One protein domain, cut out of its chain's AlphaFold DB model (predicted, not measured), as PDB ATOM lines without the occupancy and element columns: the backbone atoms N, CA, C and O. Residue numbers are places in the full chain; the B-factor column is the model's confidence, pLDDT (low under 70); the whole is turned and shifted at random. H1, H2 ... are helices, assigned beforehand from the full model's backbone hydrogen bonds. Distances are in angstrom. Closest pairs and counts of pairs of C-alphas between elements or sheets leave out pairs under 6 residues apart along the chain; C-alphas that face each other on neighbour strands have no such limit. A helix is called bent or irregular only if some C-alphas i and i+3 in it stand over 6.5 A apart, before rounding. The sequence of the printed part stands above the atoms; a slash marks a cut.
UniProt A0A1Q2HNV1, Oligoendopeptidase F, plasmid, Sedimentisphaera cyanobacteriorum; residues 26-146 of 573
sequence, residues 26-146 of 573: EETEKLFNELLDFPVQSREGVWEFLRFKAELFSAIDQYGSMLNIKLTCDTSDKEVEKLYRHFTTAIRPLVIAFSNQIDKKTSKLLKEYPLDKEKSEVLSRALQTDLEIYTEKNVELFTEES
ATOM      1  N   GLU A  26     147.424 154.532 179.404       96.56
ATOM      2  CA  GLU A  26     148.258 155.602 179.968       96.56
ATOM      3  C   GLU A  26     149.746 155.380 179.665       96.56
ATOM      4  O   GLU A  26     150.409 156.281 179.159       96.56
ATOM      5  N   GLU A  27     150.252 154.161 179.883       95.81
ATOM      6  CA  GLU A  27     151.652 153.826 179.576       95.81
ATOM      7  C   GLU A  27     151.926 153.881 178.069       95.81
ATOM      8  O   GLU A  27     152.953 154.400 177.633       95.81
ATOM      9  N   THR A  28     150.978 153.413 177.250       97.00
ATOM     10  CA  THR A  28     151.097 153.505 175.789       97.00
ATOM     11  C   THR A  28     151.141 154.967 175.324       97.00
ATOM     12  O   THR A  28     151.969 155.336 174.494       97.00
ATOM     13  N   GLU A  29     150.267 155.816 175.867       97.56
ATOM     14  CA  GLU A  29     150.200 157.245 175.548       97.56
ATOM     15  C   GLU A  29     151.477 157.980 175.965       97.56
ATOM     16  O   GLU A  29     151.992 158.809 175.215       97.56
ATOM     17  N   LYS A  30     152.041 157.636 177.126       97.62
ATOM     18  CA  LYS A  30     153.324 158.165 177.590       97.62
ATOM     19  C   LYS A  30     154.451 157.886 176.588       97.62
ATOM     20  O   LYS A  30     155.141 158.825 176.202       97.62
ATOM     21  N   LEU A  31     154.592 156.647 176.110       98.00
ATOM     22  CA  LEU A  31     155.625 156.285 175.127       98.00
ATOM     23  C   LEU A  31     155.461 157.038 173.796       98.00
ATOM     24  O   LEU A  31     156.446 157.467 173.193       98.00
ATOM     25  N   PHE A  32     154.223 157.238 173.333       98.31
ATOM     26  CA  PHE A  32     153.977 158.035 172.131       98.31
ATOM     27  C   PHE A  32     154.317 159.518 172.320       98.31
ATOM     28  O   PHE A  32     154.880 160.130 171.409       98.31
ATOM     29  N   ASN A  33     154.018 160.091 173.488       98.25
ATOM     30  CA  ASN A  33     154.424 161.457 173.816       98.25
ATOM     31  C   ASN A  33     155.951 161.589 173.882       98.25
ATOM     32  O   ASN A  33     156.499 162.518 173.298       98.25
ATOM     33  N   GLU A  34     156.659 160.625 174.479       98.19
ATOM     34  CA  GLU A  34     158.131 160.598 174.485       98.19
ATOM     35  C   GLU A  34     158.714 160.597 173.058       98.19
ATOM     36  O   GLU A  34     159.656 161.342 172.767       98.19
ATOM     37  N   LEU A  35     158.126 159.830 172.131       98.44
ATOM     38  CA  LEU A  35     158.508 159.855 170.714       98.44
ATOM     39  C   LEU A  35     158.215 161.218 170.058       98.44
ATOM     40  O   LEU A  35     159.054 161.768 169.330       98.44
ATOM     41  N   LEU A  36     157.041 161.801 170.308       98.31
ATOM     42  CA  LEU A  36     156.672 163.124 169.791       98.31
ATOM     43  C   LEU A  36     157.549 164.252 170.344       98.31
ATOM     44  O   LEU A  36     157.868 165.176 169.591       98.31
ATOM     45  N   ASP A  37     158.030 164.136 171.576       98.06
ATOM     46  CA  ASP A  37     158.903 165.116 172.225       98.06
ATOM     47  C   ASP A  37     160.395 164.884 171.935       98.06
ATOM     48  O   ASP A  37     161.220 165.763 172.191       98.06
ATOM     49  N   PHE A  38     160.759 163.740 171.335       98.19
ATOM     50  CA  PHE A  38     162.149 163.404 171.012       98.19
ATOM     51  C   PHE A  38     162.830 164.514 170.178       98.19
ATOM     52  O   PHE A  38     162.349 164.828 169.076       98.19
ATOM     53  N   PRO A  39     163.932 165.121 170.661       97.00
ATOM     54  CA  PRO A  39     164.556 166.266 170.010       97.00
ATOM     55  C   PRO A  39     165.335 165.849 168.760       97.00
ATOM     56  O   PRO A  39     166.116 164.904 168.785       97.00
ATOM     57  N   VAL A  40     165.173 166.600 167.667       97.94
ATOM     58  CA  VAL A  40     165.882 166.353 166.403       97.94
ATOM     59  C   VAL A  40     166.490 167.654 165.889       97.94
ATOM     60  O   VAL A  40     165.778 168.623 165.635       97.94
ATOM     61  N   GLN A  41     167.819 167.677 165.765       95.56
ATOM     62  CA  GLN A  41     168.599 168.869 165.387       95.56
ATOM     63  C   GLN A  41     169.599 168.612 164.248       95.56
ATOM     64  O   GLN A  41     170.390 169.485 163.895       95.56
ATOM     65  N   SER A  42     169.602 167.403 163.686       97.50
ATOM     66  CA  SER A  42     170.509 166.994 162.615       97.50
ATOM     67  C   SER A  42     169.900 165.863 161.790       97.50
ATOM     68  O   SER A  42     168.894 165.257 162.170       97.50
ATOM     69  N   ARG A  43     170.553 165.541 160.671       95.94
ATOM     70  CA  ARG A  43     170.197 164.400 159.825       95.94
ATOM     71  C   ARG A  43     170.370 163.065 160.556       95.94
ATOM     72  O   ARG A  43     169.549 162.168 160.400       95.94
ATOM     73  N   GLU A  44     171.406 162.936 161.377       96.88
ATOM     74  CA  GLU A  44     171.617 161.782 162.256       96.88
ATOM     75  C   GLU A  44     170.493 161.672 163.295       96.88
ATOM     76  O   GLU A  44     169.979 160.579 163.524       96.88
ATOM     77  N   GLY A  45     170.031 162.806 163.834       97.75
ATOM     78  CA  GLY A  45     168.882 162.852 164.738       97.75
ATOM     79  C   GLY A  45     167.579 162.373 164.088       97.75
ATOM     80  O   GLY A  45     166.749 161.765 164.760       97.75
ATOM     81  N   VAL A  46     167.392 162.571 162.773       97.88
ATOM     82  CA  VAL A  46     166.250 161.982 162.044       97.88
ATOM     83  C   VAL A  46     166.333 160.458 162.051       97.88
ATOM     84  O   VAL A  46     165.325 159.797 162.278       97.88
ATOM     85  N   TRP A  47     167.520 159.880 161.848       97.25
ATOM     86  CA  TRP A  47     167.694 158.427 161.923       97.25
ATOM     87  C   TRP A  47     167.473 157.877 163.330       97.25
ATOM     88  O   TRP A  47     166.905 156.799 163.474       97.25
ATOM     89  N   GLU A  48     167.893 158.593 164.370       97.50
ATOM     90  CA  GLU A  48     167.576 158.243 165.761       97.50
ATOM     91  C   GLU A  48     166.069 158.270 166.018       97.50
ATOM     92  O   GLU A  48     165.520 157.285 166.505       97.50
ATOM     93  N   PHE A  49     165.385 159.331 165.586       98.38
ATOM     94  CA  PHE A  49     163.931 159.437 165.683       98.38
ATOM     95  C   PHE A  49     163.209 158.307 164.933       98.38
ATOM     96  O   PHE A  49     162.293 157.695 165.479       98.38
ATOM     97  N   LEU A  50     163.633 157.976 163.708       97.50
ATOM     98  CA  LEU A  50     163.058 156.872 162.932       97.50
ATOM     99  C   LEU A  50     163.331 155.505 163.575       97.50
ATOM    100  O   LEU A  50     162.479 154.622 163.497       97.50
ATOM    101  N   ARG A  51     164.478 155.320 164.243       96.88
ATOM    102  CA  ARG A  51     164.758 154.101 165.019       96.88
ATOM    103  C   ARG A  51     163.877 154.004 166.260       96.88
ATOM    104  O   ARG A  51     163.351 152.925 166.509       96.88
ATOM    105  N   PHE A  52     163.658 155.109 166.976       98.06
ATOM    106  CA  PHE A  52     162.712 155.148 168.091       98.06
ATOM    107  C   PHE A  52     161.289 154.837 167.605       98.06
ATOM    108  O   PHE A  52     160.648 153.931 168.138       98.06
ATOM    109  N   LYS A  53     160.831 155.478 166.517       97.88
ATOM    110  CA  LYS A  53     159.562 155.129 165.857       97.88
ATOM    111  C   LYS A  53     159.512 153.624 165.577       97.88
ATOM    112  O   LYS A  53     158.587 152.951 166.013       97.88
ATOM    113  N   ALA A  54     160.530 153.073 164.921       97.12
ATOM    114  CA  ALA A  54     160.540 151.663 164.568       97.12
ATOM    115  C   ALA A  54     160.521 150.719 165.772       97.12
ATOM    116  O   ALA A  54     159.876 149.678 165.696       97.12
ATOM    117  N   GLU A  55     161.195 151.061 166.865       97.00
ATOM    118  CA  GLU A  55     161.183 150.290 168.108       97.00
ATOM    119  C   GLU A  55     159.797 150.289 168.767       97.00
ATOM    120  O   GLU A  55     159.264 149.225 169.071       97.00
ATOM    121  N   LEU A  56     159.169 151.462 168.910       97.62
ATOM    122  CA  LEU A  56     157.838 151.584 169.510       97.62
ATOM    123  C   LEU A  56     156.762 150.881 168.672       97.62
ATOM    124  O   LEU A  56     155.966 150.110 169.211       97.62
ATOM    125  N   PHE A  57     156.759 151.109 167.356       97.50
ATOM    126  CA  PHE A  57     155.777 150.504 166.454       97.50
ATOM    127  C   PHE A  57     155.962 148.987 166.312       97.50
ATOM    128  O   PHE A  57     154.969 148.263 166.288       97.50
ATOM    129  N   SER A  58     157.203 148.481 166.307       96.94
ATOM    130  CA  SER A  58     157.452 147.028 166.306       96.94
ATOM    131  C   SER A  58     156.911 146.360 167.573       96.94
ATOM    132  O   SER A  58     156.316 145.283 167.497       96.94
ATOM    133  N   ALA A  59     157.055 147.020 168.723       96.88
ATOM    134  CA  ALA A  59     156.636 146.480 170.008       96.88
ATOM    135  C   ALA A  59     155.113 146.441 170.177       96.88
ATOM    136  O   ALA A  59     154.559 145.419 170.600       96.88
ATOM    137  N   ILE A  60     154.422 147.524 169.814       97.44
ATOM    138  CA  ILE A  60     152.960 147.582 169.909       97.44
ATOM    139  C   ILE A  60     152.274 146.712 168.850       97.44
ATOM    140  O   ILE A  60     151.268 146.064 169.161       97.44
ATOM    141  N   ASP A  61     152.829 146.631 167.633       96.81
ATOM    142  CA  ASP A  61     152.321 145.724 166.603       96.81
ATOM    143  C   ASP A  61     152.481 144.269 167.043       96.81
ATOM    144  O   ASP A  61     151.506 143.518 167.040       96.81
ATOM    145  N   GLN A  62     153.663 143.887 167.543       97.00
ATOM    146  CA  GLN A  62     153.891 142.536 168.046       97.00
ATOM    147  C   GLN A  62     152.909 142.162 169.164       97.00
ATOM    148  O   GLN A  62     152.391 141.044 169.163       97.00
ATOM    149  N   TYR A  63     152.614 143.073 170.098       96.81
ATOM    150  CA  TYR A  63     151.612 142.824 171.139       96.81
ATOM    151  C   TYR A  63     150.231 142.511 170.537       96.81
ATOM    152  O   TYR A  63     149.609 141.505 170.894       96.81
ATOM    153  N   GLY A  64     149.784 143.317 169.570       96.69
ATOM    154  CA  GLY A  64     148.541 143.082 168.835       96.69
ATOM    155  C   GLY A  64     148.542 141.764 168.053       96.69
ATOM    156  O   GLY A  64     147.583 140.991 168.141       96.69
ATOM    157  N   SER A  65     149.631 141.474 167.341       96.94
ATOM    158  CA  SER A  65     149.835 140.257 166.552       96.94
ATOM    159  C   SER A  65     149.801 139.005 167.430       96.94
ATOM    160  O   SER A  65     149.093 138.049 167.115       96.94
ATOM    161  N   MET A  66     150.445 139.020 168.601       97.00
ATOM    162  CA  MET A  66     150.391 137.911 169.561       97.00
ATOM    163  C   MET A  66     148.970 137.643 170.078       97.00
ATOM    164  O   MET A  66     148.584 136.479 170.226       97.00
ATOM    165  N   LEU A  67     148.186 138.691 170.358       96.25
ATOM    166  CA  LEU A  67     146.785 138.547 170.766       96.25
ATOM    167  C   LEU A  67     145.926 137.987 169.627       96.25
ATOM    168  O   LEU A  67     145.163 137.047 169.852       96.25
ATOM    169  N   ASN A  68     146.090 138.510 168.410       95.25
ATOM    170  CA  ASN A  68     145.368 138.038 167.229       95.25
ATOM    171  C   ASN A  68     145.688 136.569 166.906       95.25
ATOM    172  O   ASN A  68     144.783 135.774 166.647       95.25
ATOM    173  N   ILE A  69     146.963 136.173 166.975       96.62
ATOM    174  CA  ILE A  69     147.369 134.781 166.762       96.62
ATOM    175  C   ILE A  69     146.701 133.872 167.797       96.62
ATOM    176  O   ILE A  69     146.082 132.875 167.431       96.62
ATOM    177  N   LYS A  70     146.761 134.218 169.089       96.12
ATOM    178  CA  LYS A  70     146.104 133.425 170.142       96.12
ATOM    179  C   LYS A  70     144.591 133.326 169.919       96.12
ATOM    180  O   LYS A  70     144.047 132.226 170.009       96.12
ATOM    181  N   LEU A  71     143.938 134.435 169.565       93.25
ATOM    182  CA  LEU A  71     142.493 134.488 169.325       93.25
ATOM    183  C   LEU A  71     142.076 133.623 168.133       93.25
ATOM    184  O   LEU A  71     141.089 132.899 168.195       93.25
ATOM    185  N   THR A  72     142.831 133.671 167.039       93.06
ATOM    186  CA  THR A  72     142.527 132.884 165.834       93.06
ATOM    187  C   THR A  72     142.872 131.402 166.002       93.06
ATOM    188  O   THR A  72     142.200 130.552 165.412       93.06
ATOM    189  N   CYS A  73     143.851 131.065 166.852       93.75
ATOM    190  CA  CYS A  73     144.141 129.687 167.261       93.75
ATOM    191  C   CYS A  73     142.980 129.054 168.048       93.75
ATOM    192  O   CYS A  73     142.752 127.846 167.920       93.75
ATOM    193  N   ASP A  74     142.268 129.832 168.864       92.12
ATOM    194  CA  ASP A  74     141.073 129.395 169.587       92.12
ATOM    195  C   ASP A  74     140.098 130.561 169.817       92.12
ATOM    196  O   ASP A  74     140.187 131.304 170.794       92.12
ATOM    197  N   THR A  75     139.102 130.675 168.937       88.25
ATOM    198  CA  THR A  75     138.077 131.733 168.983       88.25
ATOM    199  C   THR A  75     137.095 131.584 170.150       88.25
ATOM    200  O   THR A  75     136.183 132.400 170.304       88.25
ATOM    201  N   SER A  76     137.228 130.529 170.964       88.19
ATOM    202  CA  SER A  76     136.397 130.318 172.149       88.19
ATOM    203  C   SER A  76     137.034 130.788 173.458       88.19
ATOM    204  O   SER A  76     136.321 130.856 174.466       88.19
ATOM    205  N   ASP A  77     138.316 131.170 173.449       91.75
ATOM    206  CA  ASP A  77     139.016 131.700 174.622       91.75
ATOM    207  C   ASP A  77     138.515 133.109 174.990       91.75
ATOM    208  O   ASP A  77     138.748 134.093 174.286       91.75
ATOM    209  N   LYS A  78     137.828 133.204 176.133       93.44
ATOM    210  CA  LYS A  78     137.195 134.441 176.607       93.44
ATOM    211  C   LYS A  78     138.180 135.482 177.126       93.44
ATOM    212  O   LYS A  78     137.896 136.674 177.009       93.44
ATOM    213  N   GLU A  79     139.305 135.060 177.695       95.25
ATOM    214  CA  GLU A  79     140.297 135.995 178.228       95.25
ATOM    215  C   GLU A  79     141.099 136.618 177.087       95.25
ATOM    216  O   GLU A  79     141.279 137.836 177.056       95.25
ATOM    217  N   VAL A  80     141.491 135.820 176.089       94.50
ATOM    218  CA  VAL A  80     142.142 136.341 174.879       94.50
ATOM    219  C   VAL A  80     141.187 137.238 174.083       94.50
ATOM    220  O   VAL A  80     141.593 138.325 173.674       94.50
ATOM    221  N   GLU A  81     139.914 136.848 173.927       93.06
ATOM    222  CA  GLU A  81     138.876 137.686 173.295       93.06
ATOM    223  C   GLU A  81     138.753 139.044 174.003       93.06
ATOM    224  O   GLU A  81     138.720 140.089 173.352       93.06
ATOM    225  N   LYS A  82     138.744 139.057 175.341       95.56
ATOM    226  CA  LYS A  82     138.682 140.289 176.137       95.56
ATOM    227  C   LYS A  82     139.921 141.168 175.940       95.56
ATOM    228  O   LYS A  82     139.765 142.376 175.756       95.56
ATOM    229  N   LEU A  83     141.122 140.589 175.967       96.06
ATOM    230  CA  LEU A  83     142.378 141.324 175.773       96.06
ATOM    231  C   LEU A  83     142.487 141.905 174.361       96.06
ATOM    232  O   LEU A  83     142.810 143.081 174.209       96.06
ATOM    233  N   TYR A  84     142.166 141.117 173.333       95.50
ATOM    234  CA  TYR A  84     142.180 141.585 171.949       95.50
ATOM    235  C   TYR A  84     141.120 142.658 171.700       95.50
ATOM    236  O   TYR A  84     141.393 143.663 171.039       95.50
ATOM    237  N   ARG A  85     139.924 142.504 172.282       95.31
ATOM    238  CA  ARG A  85     138.888 143.536 172.228       95.31
ATOM    239  C   ARG A  85     139.360 144.825 172.887       95.31
ATOM    240  O   ARG A  85     139.210 145.875 172.278       95.31
ATOM    241  N   HIS A  86     139.959 144.754 174.077       96.19
ATOM    242  CA  HIS A  86     140.532 145.925 174.745       96.19
ATOM    243  C   HIS A  86     141.607 146.598 173.888       96.19
ATOM    244  O   HIS A  86     141.537 147.802 173.660       96.19
ATOM    245  N   PHE A  87     142.543 145.824 173.331       97.00
ATOM    246  CA  PHE A  87     143.535 146.348 172.393       97.00
ATOM    247  C   PHE A  87     142.866 147.052 171.201       97.00
ATOM    248  O   PHE A  87     143.235 148.170 170.852       97.00
ATOM    249  N   THR A  88     141.819 146.452 170.635       95.44
ATOM    250  CA  THR A  88     141.071 147.008 169.499       95.44
ATOM    251  C   THR A  88     140.323 148.293 169.852       95.44
ATOM    252  O   THR A  88     140.322 149.219 169.056       95.44
ATOM    253  N   THR A  89     139.681 148.373 171.020       95.69
ATOM    254  CA  THR A  89     138.779 149.489 171.361       95.69
ATOM    255  C   THR A  89     139.434 150.601 172.173       95.69
ATOM    256  O   THR A  89     138.892 151.698 172.229       95.69
ATOM    257  N   ALA A  90     140.553 150.328 172.847       95.31
ATOM    258  CA  ALA A  90     141.223 151.293 173.719       95.31
ATOM    259  C   ALA A  90     142.617 151.686 173.221       95.31
ATOM    260  O   ALA A  90     142.997 152.844 173.371       95.31
ATOM    261  N   ILE A  91     143.365 150.744 172.635       97.25
ATOM    262  CA  ILE A  91     144.768 150.960 172.257       97.25
ATOM    263  C   ILE A  91     144.895 151.340 170.780       97.25
ATOM    264  O   ILE A  91     145.488 152.364 170.474       97.25
ATOM    265  N   ARG A  92     144.283 150.604 169.844       95.50
ATOM    266  CA  ARG A  92     144.342 150.942 168.407       95.50
ATOM    267  C   ARG A  92     143.880 152.371 168.070       95.50
ATOM    268  O   ARG A  92     144.580 153.015 167.293       95.50
ATOM    269  N   PRO A  93     142.790 152.917 168.647       95.06
ATOM    270  CA  PRO A  93     142.390 154.303 168.386       95.06
ATOM    271  C   PRO A  93     143.457 155.311 168.816       95.06
ATOM    272  O   PRO A  93     143.693 156.298 168.124       95.06
ATOM    273  N   LEU A  94     144.136 155.028 169.936       95.56
ATOM    274  CA  LEU A  94     145.271 155.811 170.412       95.56
ATOM    275  C   LEU A  94     146.415 155.759 169.392       95.56
ATOM    276  O   LEU A  94     146.906 156.809 168.992       95.56
ATOM    277  N   VAL A  95     146.778 154.561 168.916       96.31
ATOM    278  CA  VAL A  95     147.810 154.389 167.877       96.31
ATOM    279  C   VAL A  95     147.472 155.209 166.638       96.31
ATOM    280  O   VAL A  95     148.306 155.985 166.202       96.31
ATOM    281  N   ILE A  96     146.248 155.119 166.111       94.62
ATOM    282  CA  ILE A  96     145.829 155.865 164.911       94.62
ATOM    283  C   ILE A  96     145.950 157.383 165.127       94.62
ATOM    284  O   ILE A  96     146.470 158.100 164.269       94.62
ATOM    285  N   ALA A  97     145.490 157.890 166.275       93.88
ATOM    286  CA  ALA A  97     145.555 159.317 166.590       93.88
ATOM    287  C   ALA A  97     147.003 159.825 166.721       93.88
ATOM    288  O   ALA A  97     147.327 160.908 166.226       93.88
ATOM    289  N   PHE A  98     147.881 159.050 167.363       97.06
ATOM    290  CA  PHE A  98     149.292 159.399 167.518       97.06
ATOM    291  C   PHE A  98     150.097 159.200 166.232       97.06
ATOM    292  O   PHE A  98     150.943 160.044 165.944       97.06
ATOM    293  N   SER A  99     149.800 158.183 165.417       96.25
ATOM    294  CA  SER A  99     150.431 157.974 164.107       96.25
ATOM    295  C   SER A  99     150.324 159.222 163.243       96.25
ATOM    296  O   SER A  99     151.347 159.744 162.829       96.25
ATOM    297  N   ASN A 100     149.138 159.822 163.108       96.31
ATOM    298  CA  ASN A 100     148.980 161.073 162.354       96.31
ATOM    299  C   ASN A 100     149.860 162.225 162.883       96.31
ATOM    300  O   ASN A 100     150.423 163.002 162.113       96.31
ATOM    301  N   GLN A 101     150.006 162.363 164.205       97.75
ATOM    302  CA  GLN A 101     150.893 163.379 164.790       97.75
ATOM    303  C   GLN A 101     152.369 163.077 164.496       97.75
ATOM    304  O   GLN A 101     153.141 163.975 164.146       97.75
ATOM    305  N   ILE A 102     152.749 161.806 164.599       98.31
ATOM    306  CA  ILE A 102     154.093 161.313 164.303       98.31
ATOM    307  C   ILE A 102     154.402 161.482 162.819       98.31
ATOM    308  O   ILE A 102     155.511 161.883 162.482       98.31
ATOM    309  N   ASP A 103     153.441 161.268 161.932       97.94
ATOM    310  CA  ASP A 103     153.597 161.412 160.488       97.94
ATOM    311  C   ASP A 103     153.731 162.887 160.095       97.94
ATOM    312  O   ASP A 103     154.608 163.233 159.300       97.94
ATOM    313  N   LYS A 104     152.995 163.799 160.754       98.25
ATOM    314  CA  LYS A 104     153.224 165.255 160.637       98.25
ATOM    315  C   LYS A 104     154.640 165.636 161.059       98.25
ATOM    316  O   LYS A 104     155.319 166.371 160.336       98.25
ATOM    317  N   LYS A 105     155.102 165.133 162.211       98.19
ATOM    318  CA  LYS A 105     156.473 165.362 162.694       98.19
ATOM    319  C   LYS A 105     157.494 164.781 161.713       98.19
ATOM    320  O   LYS A 105     158.412 165.492 161.322       98.19
ATOM    321  N   THR A 106     157.301 163.548 161.252       98.25
ATOM    322  CA  THR A 106     158.190 162.860 160.302       98.25
ATOM    323  C   THR A 106     158.284 163.634 158.987       98.25
ATOM    324  O   THR A 106     159.385 163.944 158.539       98.25
ATOM    325  N   SER A 107     157.151 164.042 158.409       97.56
ATOM    326  CA  SER A 107     157.093 164.845 157.180       97.56
ATOM    327  C   SER A 107     157.823 166.184 157.330       97.56
ATOM    328  O   SER A 107     158.581 166.588 156.446       97.56
ATOM    329  N   LYS A 108     157.655 166.868 158.472       97.69
ATOM    330  CA  LYS A 108     158.391 168.101 158.782       97.69
ATOM    331  C   LYS A 108     159.899 167.848 158.880       97.69
ATOM    332  O   LYS A 108     160.674 168.570 158.256       97.69
ATOM    333  N   LEU A 109     160.312 166.811 159.607       97.88
ATOM    334  CA  LEU A 109     161.722 166.461 159.786       97.88
ATOM    335  C   LEU A 109     162.408 166.094 158.468       97.88
ATOM    336  O   LEU A 109     163.527 166.537 158.234       97.88
ATOM    337  N   LEU A 110     161.736 165.358 157.577       96.75
ATOM    338  CA  LEU A 110     162.270 165.022 156.252       96.75
ATOM    339  C   LEU A 110     162.424 166.251 155.338       96.75
ATOM    340  O   LEU A 110     163.255 166.233 154.434       96.75
ATOM    341  N   LYS A 111     161.660 167.328 155.571       96.00
ATOM    342  CA  LYS A 111     161.818 168.613 154.866       96.00
ATOM    343  C   LYS A 111     162.956 169.456 155.445       96.00
ATOM    344  O   LYS A 111     163.692 170.075 154.685       96.00
ATOM    345  N   GLU A 112     163.092 169.491 156.771       97.25
ATOM    346  CA  GLU A 112     164.133 170.266 157.467       97.25
ATOM    347  C   GLU A 112     165.522 169.620 157.356       97.25
ATOM    348  O   GLU A 112     166.513 170.317 157.142       97.25
ATOM    349  N   TYR A 113     165.588 168.288 157.437       97.19
ATOM    350  CA  TYR A 113     166.815 167.494 157.354       97.19
ATOM    351  C   TYR A 113     166.658 166.359 156.323       97.19
ATOM    352  O   TYR A 113     166.498 165.192 156.699       97.19
ATOM    353  N   PRO A 114     166.704 166.668 155.015       95.12
ATOM    354  CA  PRO A 114     166.472 165.680 153.968       95.12
ATOM    355  C   PRO A 114     167.422 164.480 154.039       95.12
ATOM    356  O   PRO A 114     168.641 164.618 154.195       95.12
ATOM    357  N   LEU A 115     166.849 163.288 153.880       94.81
ATOM    358  CA  LEU A 115     167.593 162.047 153.679       94.81
ATOM    359  C   LEU A 115     167.922 161.855 152.189       94.81
ATOM    360  O   LEU A 115     167.455 162.602 151.329       94.81
ATOM    361  N   ASP A 116     168.747 160.851 151.875       93.94
ATOM    362  CA  ASP A 116     169.006 160.491 150.477       93.94
ATOM    363  C   ASP A 116     167.682 160.100 149.819       93.94
ATOM    364  O   ASP A 116     166.927 159.319 150.400       93.94
ATOM    365  N   LYS A 117     167.428 160.593 148.600       90.44
ATOM    366  CA  LYS A 117     166.178 160.341 147.865       90.44
ATOM    367  C   LYS A 117     165.814 158.851 147.851       90.44
ATOM    368  O   LYS A 117     164.710 158.477 148.225       90.44
ATOM    369  N   GLU A 118     166.789 158.011 147.517       88.81
ATOM    370  CA  GLU A 118     166.661 156.553 147.467       88.81
ATOM    371  C   GLU A 118     166.220 155.929 148.810       88.81
ATOM    372  O   GLU A 118     165.666 154.838 148.836       88.81
ATOM    373  N   LYS A 119     166.439 156.592 149.948       89.31
ATOM    374  CA  LYS A 119     166.036 156.092 151.270       89.31
ATOM    375  C   LYS A 119     164.679 156.620 151.728       89.31
ATOM    376  O   LYS A 119     164.063 155.992 152.579       89.31
ATOM    377  N   SER A 120     164.203 157.756 151.224       93.50
ATOM    378  CA  SER A 120     163.016 158.423 151.779       93.50
ATOM    379  C   SER A 120     161.899 158.705 150.784       93.50
ATOM    380  O   SER A 120     160.854 159.174 151.220       93.50
ATOM    381  N   GLU A 121     162.077 158.465 149.483       94.56
ATOM    382  CA  GLU A 121     161.058 158.777 148.469       94.56
ATOM    383  C   GLU A 121     159.738 158.041 148.721       94.56
ATOM    384  O   GLU A 121     158.696 158.691 148.809       94.56
ATOM    385  N   VAL A 122     159.784 156.718 148.922       96.31
ATOM    386  CA  VAL A 122     158.579 155.915 149.180       96.31
ATOM    387  C   VAL A 122     157.910 156.340 150.485       96.31
ATOM    388  O   VAL A 122     156.715 156.625 150.486       96.31
ATOM    389  N   LEU A 123     158.686 156.483 151.567       96.62
ATOM    390  CA  LEU A 123     158.180 156.974 152.852       96.62
ATOM    391  C   LEU A 123     157.535 158.362 152.723       96.62
ATOM    392  O   LEU A 123     156.460 158.588 153.258       96.62
ATOM    393  N   SER A 124     158.160 159.297 152.006       96.50
ATOM    394  CA  SER A 124     157.628 160.661 151.857       96.50
ATOM    395  C   SER A 124     156.315 160.674 151.080       96.50
ATOM    396  O   SER A 124     155.410 161.423 151.441       96.50
ATOM    397  N   ARG A 125     156.210 159.839 150.035       95.81
ATOM    398  CA  ARG A 125     154.989 159.668 149.238       95.81
ATOM    399  C   ARG A 125     153.858 159.082 150.087       95.81
ATOM    400  O   ARG A 125     152.778 159.658 150.104       95.81
ATOM    401  N   ALA A 126     154.131 158.013 150.837       96.94
ATOM    402  CA  ALA A 126     153.158 157.397 151.744       96.94
ATOM    403  C   ALA A 126     152.681 158.382 152.824       96.94
ATOM    404  O   ALA A 126     151.487 158.638 152.931       96.94
ATOM    405  N   LEU A 127     153.615 159.044 153.521       97.00
ATOM    406  CA  LEU A 127     153.296 160.043 154.545       97.00
ATOM    407  C   LEU A 127     152.442 161.189 154.001       97.00
ATOM    408  O   LEU A 127     151.583 161.704 154.709       97.00
ATOM    409  N   GLN A 128     152.697 161.641 152.772       96.88
ATOM    410  CA  GLN A 128     151.877 162.683 152.167       96.88
ATOM    411  C   GLN A 128     150.429 162.208 152.006       96.88
ATOM    412  O   GLN A 128     149.521 162.907 152.450       96.88
ATOM    413  N   THR A 129     150.227 161.027 151.426       97.50
ATOM    414  CA  THR A 129     148.896 160.446 151.230       97.50
ATOM    415  C   THR A 129     148.182 160.200 152.556       97.50
ATOM    416  O   THR A 129     147.040 160.627 152.706       97.50
ATOM    417  N   ASP A 130     148.859 159.611 153.544       97.31
ATOM    418  CA  ASP A 130     148.281 159.327 154.864       97.31
ATOM    419  C   ASP A 130     147.786 160.606 155.549       97.31
ATOM    420  O   ASP A 130     146.698 160.639 156.125       97.31
ATOM    421  N   LEU A 131     148.550 161.697 155.437       97.56
ATOM    422  CA  LEU A 131     148.168 163.003 155.977       97.56
ATOM    423  C   LEU A 131     147.003 163.654 155.221       97.56
ATOM    424  O   LEU A 131     146.232 164.391 155.837       97.56
ATOM    425  N   GLU A 132     146.892 163.423 153.911       97.19
ATOM    426  CA  GLU A 132     145.815 163.956 153.068       97.19
ATOM    427  C   GLU A 132     144.479 163.251 153.335       97.19
ATOM    428  O   GLU A 132     143.446 163.917 153.390       97.19
ATOM    429  N   ILE A 133     144.493 161.929 153.548       97.06
ATOM    430  CA  ILE A 133     143.274 161.132 153.766       97.06
ATOM    431  C   ILE A 133     142.869 161.021 155.243       97.06
ATOM    432  O   ILE A 133     141.755 160.585 155.552       97.06
ATOM    433  N   TYR A 134     143.748 161.404 156.176       97.12
ATOM    434  CA  TYR A 134     143.459 161.317 157.603       97.12
ATOM    435  C   TYR A 134     142.291 162.220 158.013       97.12
ATOM    436  O   TYR A 134     142.283 163.435 157.805       97.12
ATOM    437  N   THR A 135     141.347 161.636 158.749       96.44
ATOM    438  CA  THR A 135     140.251 162.361 159.392       96.44
ATOM    439  C   THR A 135     139.927 161.733 160.740       96.44
ATOM    440  O   THR A 135     139.736 160.523 160.857       96.44
ATOM    441  N   GLU A 136     139.836 162.563 161.781       95.62
ATOM    442  CA  GLU A 136     139.528 162.110 163.145       95.62
ATOM    443  C   GLU A 136     138.171 161.387 163.214       95.62
ATOM    444  O   GLU A 136     138.003 160.440 163.978       95.62
ATOM    445  N   LYS A 137     137.234 161.755 162.328       96.12
ATOM    446  CA  LYS A 137     135.916 161.114 162.198       96.12
ATOM    447  C   LYS A 137     135.996 159.613 161.898       96.12
ATOM    448  O   LYS A 137     135.075 158.883 162.249       96.12
ATOM    449  N   ASN A 138     137.067 159.152 161.248       97.44
ATOM    450  CA  ASN A 138     137.212 157.748 160.858       97.44
ATOM    451  C   ASN A 138     137.818 156.874 161.959       97.44
ATOM    452  O   ASN A 138     137.711 155.655 161.871       97.44
ATOM    453  N   VAL A 139     138.394 157.451 163.021       95.25
ATOM    454  CA  VAL A 139     139.046 156.679 164.095       95.25
ATOM    455  C   VAL A 139     138.066 155.700 164.760       95.25
ATOM    456  O   VAL A 139     138.385 154.524 164.964       95.25
ATOM    457  N   GLU A 140     136.845 156.155 165.050       95.25
ATOM    458  CA  GLU A 140     135.789 155.291 165.594       95.25
ATOM    459  C   GLU A 140     135.289 154.275 164.556       95.25
ATOM    460  O   GLU A 140     135.079 153.110 164.894       95.25
ATOM    461  N   LEU A 141     135.180 154.672 163.281       97.69
ATOM    462  CA  LEU A 141     134.718 153.790 162.204       97.69
ATOM    463  C   LEU A 141     135.689 152.634 161.932       97.69
ATOM    464  O   LEU A 141     135.240 151.508 161.745       97.69
ATOM    465  N   PHE A 142     137.006 152.857 161.985       96.44
ATOM    466  CA  PHE A 142     138.000 151.779 161.869       96.44
ATOM    467  C   PHE A 142     137.911 150.775 163.028       96.44
ATOM    468  O   PHE A 142     138.151 149.572 162.864       96.44
ATOM    469  N   THR A 143     137.537 151.259 164.215       95.56
ATOM    470  CA  THR A 143     137.283 150.399 165.378       95.56
ATOM    471  C   THR A 143     136.027 149.561 165.159       95.56
ATOM    472  O   THR A 143     136.053 148.350 165.373       95.56
ATOM    473  N   GLU A 144     134.940 150.183 164.694       97.62
ATOM    474  CA  GLU A 144     133.693 149.498 164.341       97.62
ATOM    475  C   GLU A 144     133.927 148.453 163.235       97.62
ATOM    476  O   GLU A 144     133.531 147.297 163.402       97.62
ATOM    477  N   GLU A 145     134.683 148.781 162.180       97.56
ATOM    478  CA  GLU A 145     135.073 147.830 161.132       97.56
ATOM    479  C   GLU A 145     135.823 146.620 161.704       97.56
ATOM    480  O   GLU A 145     135.481 145.472 161.412       97.56
ATOM    481  N   SER A 146     136.806 146.859 162.577       94.50
ATOM    482  CA  SER A 146     137.586 145.793 163.223       94.50
ATOM    483  C   SER A 146     136.711 144.853 164.067       94.50
ATOM    484  O   SER A 146     137.003 143.659 164.188       94.50
TER     485      SER A 146
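AT A GLANCE: This is residues 26 to 146 of the 573 residues of the protein "Oligoendopeptidase F, plasmid" of Sedimentisphaera cyanobacteriorum (UniProt A0A1Q2HNV1). Two long helices, H2 and H3, lie side by side as a hairpin that makes the longest axis, and the shorter H1 packs along part of both as the third helix of an up-and-down bundle. H4 and H5 pack on H3 alone, H4 crossing it steeply. The 121 printed residues, with five named helices in the order H1 to H5 and no named strand, are all helix in class. The whole is only just loose, close to compact, with a radius of gyration of the C-alphas of 16.4 A, and elongated, spanning 50 by 28 by 26 A.

IN THESE COORDINATES: H1 is residues 26 to 37, from C-alpha 26 at (148.258, 155.602, 179.968). H2 is residues 43 to 73, 44.0 A long, and H3 residues 78 to 112, 48.7 A long, with a kink of 37 degrees near residue 93. H4, residues 117 to 133, is irregular, with C-alphas 119 and 122 7.7 A apart. H5, residues 137 to 146, is only just irregular, with C-alphas 137 and 140 6.7 A apart; it ends at C-alpha 146 at (137.586, 145.793, 163.223).

HOW THE PARTS SIT: H1, with residues 31 to 35 alone, touches H2, opposite ways at a shallow tilt of 24 degrees; the closest C-alphas are those of Leu 35 and Phe 52, 6.8 A apart. H1 touches H3 the same way at 9 degrees, a shallow tilt, closest at the C-alphas of Leu 36 and Ile 102, 6.3 A. The hairpin of H2 and H3 touches at a shallow tilt of 18 degrees, opposite ways, closest at the C-alphas of Leu 67 and Tyr 84, 5.6 A. H3 is the hub. Its residues 100 to 110 alone touch H4 at a steep tilt of 63 degrees, with the C-alphas of Asp 103 and Leu 127 closest at 6.1 A. Its residues 88 to 97 alone touch H5 at a steep tilt of 39 degrees, with the C-alphas of Pro 93 and Val 139 closest at 5.9 A. H4 and H5 are apart. Each O i to N i+4 pair is within hydrogen-bond range in H1 and H2, against 27 of 31 in H3, 11 of 13 in H4 and 5 of 6 in H5.

THE WHOLE: The C-alphas farthest apart, of Ser 42 and Ser 76, are 51.0 A apart, and residues 73 to 78 stand free. The four links are tight, the printed part has no cut, and no printed residue is under 70 in pLDDT.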